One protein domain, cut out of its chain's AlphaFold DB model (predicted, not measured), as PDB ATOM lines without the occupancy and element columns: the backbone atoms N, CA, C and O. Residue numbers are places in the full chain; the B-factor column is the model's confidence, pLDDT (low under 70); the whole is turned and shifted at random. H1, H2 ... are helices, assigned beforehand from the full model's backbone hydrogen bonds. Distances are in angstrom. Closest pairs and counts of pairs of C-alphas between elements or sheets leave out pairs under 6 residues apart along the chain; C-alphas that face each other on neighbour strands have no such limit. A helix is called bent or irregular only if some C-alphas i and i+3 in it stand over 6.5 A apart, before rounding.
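AT A GLANCE: This is residues 2 to 42 of the 243 residues of the protein "DUF342 domain-containing protein" of Caloranaerobacter azorensis (UniProt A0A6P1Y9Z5). From the first printed residue, the backbone makes a short helix, H1, swings through a bowed link into a second short helix, H2, that heads largely back the other way, and then folds back as a long tail with no named element. That tail, residues 28 to 42, runs past the link and returns to the end of the model where H1 finishes, while residues 26 to 31, of which 26 and 27 belong to H2, stick out. The printed part has 41 residues with two named helices, H1 then H2, and no named strand. Its class is all helix, though under half of the residues, 19 of 41, are in named elements. The whole is compact, with a radius of gyration of the C-alphas of 10.3 A and spans of 28 by 21 by 16 A.

HOW THE PARTS SIT: Start with H1, residues 2 to 10, and go through the short link of 7 residues to H2, residues 18 to 27. The two helices are near each other, with no pair of C-alphas within 8 A but 5 pairs within 10 A. Look along their backbones, and in H1 and H2 you find every O i to N i+4 pair within hydrogen-bond range. Further on, residues 26 to 31 stand free.

IN THESE COORDINATES: Find C-alpha 2 at (28.881, -46.241, 75.223); from there H1 runs 12.1 A to C-alpha 10 at (22.131, -37.971, 80.935). H2 begins at C-alpha 18, (36.054, -36.788, 73.223), and runs 14.2 A to C-alpha 27 at (45.225, -45.439, 79.781). Neither helix is bent.

THE WHOLE: The two C-alphas farthest apart are those of Asp 27 and Leu 42, 28.4 A. The printed part has no cut. Its mean pLDDT is 84.2, and no printed residue is under 70.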
ATOM      1  N   SER A   2      30.353 -46.387  75.216       78.50
ATOM      2  CA  SER A   2      28.881 -46.241  75.223       78.50
ATOM      3  C   SER A   2      28.348 -45.718  76.555       78.50
ATOM      4  O   SER A   2      27.702 -44.679  76.584       78.50
ATOM      5  N   ASP A   3      28.723 -46.372  77.649       80.75
ATOM      6  CA  ASP A   3      28.169 -46.103  78.978       80.75
ATOM      7  C   ASP A   3      28.618 -44.728  79.501       80.75
ATOM      8  O   ASP A   3      27.866 -44.016  80.156       80.75
ATOM      9  N   VAL A   4      29.841 -44.307  79.152       82.56
ATOM     10  CA  VAL A   4      30.388 -42.987  79.510       82.56
ATOM     11  C   VAL A   4      29.659 -41.878  78.752       82.56
ATOM     12  O   VAL A   4      29.271 -40.877  79.348       82.56
ATOM     13  N   LEU A   5      29.429 -42.063  77.450       83.75
ATOM     14  CA  LEU A   5      28.671 -41.107  76.640       83.75
ATOM     15  C   LEU A   5      27.202 -41.032  77.070       83.75
ATOM     16  O   LEU A   5      26.625 -39.947  77.075       83.75
ATOM     17  N   GLU A   6      26.603 -42.158  77.457       82.56
ATOM     18  CA  GLU A   6      25.249 -42.197  78.006       82.56
ATOM     19  C   GLU A   6      25.144 -41.350  79.280       82.56
ATOM     20  O   GLU A   6      24.245 -40.518  79.378       82.56
ATOM     21  N   GLN A   7      26.109 -41.459  80.200       79.31
ATOM     22  CA  GLN A   7      26.155 -40.633  81.414       79.31
ATOM     23  C   GLN A   7      26.381 -39.142  81.123       79.31
ATOM     24  O   GLN A   7      25.716 -38.290  81.711       79.31
ATOM     25  N   ILE A   8      27.270 -38.809  80.180       84.62
ATOM     26  CA  ILE A   8      27.513 -37.424  79.735       84.62
ATOM     27  C   ILE A   8      26.230 -36.799  79.181       84.62
ATOM     28  O   ILE A   8      25.882 -35.672  79.540       84.62
ATOM     29  N   ASN A   9      25.504 -37.550  78.349       83.75
ATOM     30  CA  ASN A   9      24.226 -37.118  77.799       83.75
ATOM     31  C   ASN A   9      23.159 -36.992  78.892       83.75
ATOM     32  O   ASN A   9      22.445 -35.990  78.922       83.75
ATOM     33  N   LYS A  10      23.086 -37.960  79.816       82.25
ATOM     34  CA  LYS A  10      22.131 -37.971  80.935       82.25
ATOM     35  C   LYS A  10      22.312 -36.765  81.864       82.25
ATOM     36  O   LYS A  10      21.325 -36.192  82.311       82.25
ATOM     37  N   LYS A  11      23.558 -36.343  82.106       83.44
ATOM     38  CA  LYS A  11      23.898 -35.144  82.895       83.44
ATOM     39  C   LYS A  11      23.959 -33.847  82.079       83.44
ATOM     40  O   LYS A  11      24.330 -32.813  82.624       83.44
ATOM     41  N   HIS A  12      23.617 -33.881  80.789       83.94
ATOM     42  CA  HIS A  12      23.694 -32.737  79.871       83.94
ATOM     43  C   HIS A  12      25.030 -31.972  79.920       83.94
ATOM     44  O   HIS A  12      25.057 -30.744  79.799       83.94
ATOM     45  N   ILE A  13      26.141 -32.696  80.070       85.44
ATOM     46  CA  ILE A  13      27.488 -32.119  80.088       85.44
ATOM     47  C   ILE A  13      27.782 -31.529  78.706       85.44
ATOM     48  O   ILE A  13      27.706 -32.220  77.687       85.44
ATOM     49  N   ARG A  14      28.134 -30.243  78.668       85.81
ATOM     50  CA  ARG A  14      28.454 -29.515  77.432       85.81
ATOM     51  C   ARG A  14      29.961 -29.384  77.238       85.81
ATOM     52  O   ARG A  14      30.722 -29.492  78.198       85.81
ATOM     53  N   GLU A  15      30.356 -29.127  75.989       86.06
ATOM     54  CA  GLU A  15      31.737 -28.791  75.598       86.06
ATOM     55  C   GLU A  15      32.777 -29.809  76.091       86.06
ATOM     56  O   GLU A  15      33.841 -29.444  76.595       86.06
ATOM     57  N   TYR A  16      32.450 -31.101  75.979       88.25
ATOM     58  CA  TYR A  16      33.343 -32.170  76.399       88.25
ATOM     59  C   TYR A  16      34.349 -32.570  75.308       88.25
ATOM     60  O   TYR A  16      34.031 -32.598  74.119       88.25
ATOM     61  N   ASP A  17      35.559 -32.925  75.729       89.38
ATOM     62  CA  ASP A  17      36.664 -33.394  74.900       89.38
ATOM     63  C   ASP A  17      36.607 -34.922  74.751       89.38
ATOM     64  O   ASP A  17      36.946 -35.684  75.661       89.38
ATOM     65  N   LEU A  18      36.147 -35.371  73.581       86.88
ATOM     66  CA  LEU A  18      36.054 -36.788  73.223       86.88
ATOM     67  C   LEU A  18      37.413 -37.493  73.210       86.88
ATOM     68  O   LEU A  18      37.487 -38.660  73.592       86.88
ATOM     69  N   GLU A  19      38.471 -36.814  72.771       87.12
ATOM     70  CA  GLU A  19      39.804 -37.403  72.655       87.12
ATOM     71  C   GLU A  19      40.395 -37.635  74.048       87.12
ATOM     72  O   GLU A  19      40.882 -38.728  74.346       87.12
ATOM     73  N   ALA A  20      40.222 -36.664  74.950       85.25
ATOM     74  CA  ALA A  20      40.580 -36.814  76.355       85.25
ATOM     75  C   ALA A  20      39.825 -37.974  77.035       85.25
ATOM     76  O   ALA A  20      40.432 -38.732  77.793       85.25
ATOM     77  N   ILE A  21      38.529 -38.157  76.745       86.94
ATOM     78  CA  ILE A  21      37.725 -39.271  77.286       86.94
ATOM     79  C   ILE A  21      38.239 -40.621  76.776       86.94
ATOM     80  O   ILE A  21      38.403 -41.554  77.564       86.94
ATOM     81  N   VAL A  22      38.492 -40.747  75.469       87.25
ATOM     82  CA  VAL A  22      38.976 -42.001  74.870       87.25
ATOM     83  C   VAL A  22      40.346 -42.375  75.432       87.25
ATOM     84  O   VAL A  22      40.545 -43.525  75.828       87.25
ATOM     85  N   ASN A  23      41.260 -41.408  75.527       86.62
ATOM     86  CA  ASN A  23      42.587 -41.630  76.098       86.62
ATOM     87  C   ASN A  23      42.493 -42.038  77.575       86.62
ATOM     88  O   ASN A  23      43.103 -43.026  77.972       86.62
ATOM     89  N   ALA A  24      41.637 -41.382  78.366       86.38
ATOM     90  CA  ALA A  24      41.420 -41.738  79.769       86.38
ATOM     91  C   ALA A  24      40.913 -43.181  79.956       86.38
ATOM     92  O   ALA A  24      41.384 -43.892  80.845       86.38
ATOM     93  N   ILE A  25      39.978 -43.625  79.105       85.62
ATOM     94  CA  ILE A  25      39.435 -44.993  79.132       85.62
ATOM     95  C   ILE A  25      40.526 -46.023  78.813       85.62
ATOM     96  O   ILE A  25      40.572 -47.080  79.446       85.62
ATOM     97  N   ASN A  26      41.396 -45.729  77.843       85.69
ATOM     98  CA  ASN A  26      42.454 -46.640  77.405       85.69
ATOM     99  C   ASN A  26      43.617 -46.710  78.404       85.69
ATOM    100  O   ASN A  26      44.082 -47.802  78.731       85.69
ATOM    101  N   ASP A  27      44.046 -45.559  78.920       84.69
ATOM    102  CA  ASP A  27      45.225 -45.439  79.781       84.69
ATOM    103  C   ASP A  27      44.932 -45.762  81.255       84.69
ATOM    104  O   ASP A  27      45.857 -45.823  82.064       84.69
ATOM    105  N   LYS A  28      43.656 -45.975  81.624       75.62
ATOM    106  CA  LYS A  28      43.194 -46.179  83.015       75.62
ATOM    107  C   LYS A  28      43.710 -45.094  83.969       75.62
ATOM    108  O   LYS A  28      44.075 -45.377  85.106       75.62
ATOM    109  N   SER A  29      43.768 -43.858  83.482       76.00
ATOM    110  CA  SER A  29      44.142 -42.707  84.302       76.00
ATOM    111  C   SER A  29      43.034 -42.396  85.310       76.00
ATOM    112  O   SER A  29      41.858 -42.440  84.955       76.00
ATOM    113  N   ASP A  30      43.402 -42.044  86.545       70.38
ATOM    114  CA  ASP A  30      42.428 -41.915  87.639       70.38
ATOM    115  C   ASP A  30      41.482 -40.710  87.472       70.38
ATOM    116  O   ASP A  30      40.288 -40.827  87.735       70.38
ATOM    117  N   PHE A  31      41.980 -39.555  87.001       78.44
ATOM    118  CA  PHE A  31      41.161 -38.349  86.813       78.44
ATOM    119  C   PHE A  31      41.631 -37.507  85.623       78.44
ATOM    120  O   PHE A  31      42.716 -36.928  85.645       78.44
ATOM    121  N   VAL A  32      40.776 -37.381  84.604       86.94
ATOM    122  CA  VAL A  32      41.000 -36.512  83.439       86.94
ATOM    123  C   VAL A  32      39.910 -35.454  83.390       86.94
ATOM    124  O   VAL A  32      38.718 -35.758  83.452       86.94
ATOM    125  N   ARG A  33      40.308 -34.186  83.266       87.12
ATOM    126  CA  ARG A  33      39.359 -33.109  82.993       87.12
ATOM    127  C   ARG A  33      38.960 -33.182  81.524       87.12
ATOM    128  O   ARG A  33      39.764 -32.862  80.660       87.12
ATOM    129  N   PHE A  34      37.709 -33.542  81.273       89.62
ATOM    130  CA  PHE A  34      37.168 -33.668  79.924       89.62
ATOM    131  C   PHE A  34      36.141 -32.586  79.565       89.62
ATOM    132  O   PHE A  34      35.643 -32.607  78.455       89.62
ATOM    133  N   ALA A  35      35.794 -31.657  80.462       89.50
ATOM    134  CA  ALA A  35      34.834 -30.573  80.202       89.50
ATOM    135  C   ALA A  35      35.135 -29.328  81.075       89.50
ATOM    136  O   ALA A  35      35.869 -29.427  82.074       89.50
ATOM    137  N   PRO A  36      34.618 -28.131  80.731       88.19
ATOM    138  CA  PRO A  36      34.644 -26.968  81.620       88.19
ATOM    139  C   PRO A  36      33.756 -27.159  82.863       88.19
ATOM    140  O   PRO A  36      32.888 -28.031  82.910       88.19
ATOM    141  N   LYS A  37      33.985 -26.337  83.900       86.88
ATOM    142  CA  LYS A  37      33.158 -26.342  85.117       86.88
ATOM    143  C   LYS A  37      31.735 -25.912  84.755       86.88
ATOM    144  O   LYS A  37      31.549 -24.835  84.199       86.88
ATOM    145  N   GLN A  38      30.760 -26.727  85.128       88.06
ATOM    146  CA  GLN A  38      29.335 -26.482  84.927       88.06
ATOM    147  C   GLN A  38      28.555 -26.981  86.145       88.06
ATOM    148  O   GLN A  38      29.111 -27.703  86.976       88.06
ATOM    149  N   GLU A  39      27.306 -26.543  86.287       82.88
ATOM    150  CA  GLU A  39      26.430 -27.032  87.352       82.88
ATOM    151  C   GLU A  39      26.132 -28.518  87.141       82.88
ATOM    152  O   GLU A  39      25.856 -28.956  86.023       82.88
ATOM    153  N   GLU A  40      26.225 -29.298  88.215       80.44
ATOM    154  CA  GLU A  40      25.902 -30.718  88.171       80.44
ATOM    155  C   GLU A  40      24.385 -30.913  88.206       80.44
ATOM    156  O   GLU A  40      23.697 -30.389  89.082       80.44
ATOM    157  N   ILE A  41      23.869 -31.693  87.255       83.31
ATOM    158  CA  ILE A  41      22.471 -32.119  87.249       83.31
ATOM    159  C   ILE A  41      22.341 -33.353  88.136       83.31
ATOM    160  O   ILE A  41      22.910 -34.404  87.836       83.31
ATOM    161  N   LEU A  42      21.575 -33.207  89.215       85.06
ATOM    162  CA  LEU A  42      21.219 -34.298  90.114       85.06
ATOM    163  C   LEU A  42      20.087 -35.121  89.496       85.06
ATOM    164  O   LEU A  42      19.115 -34.568  88.980       85.06
TER     165      LEU A  42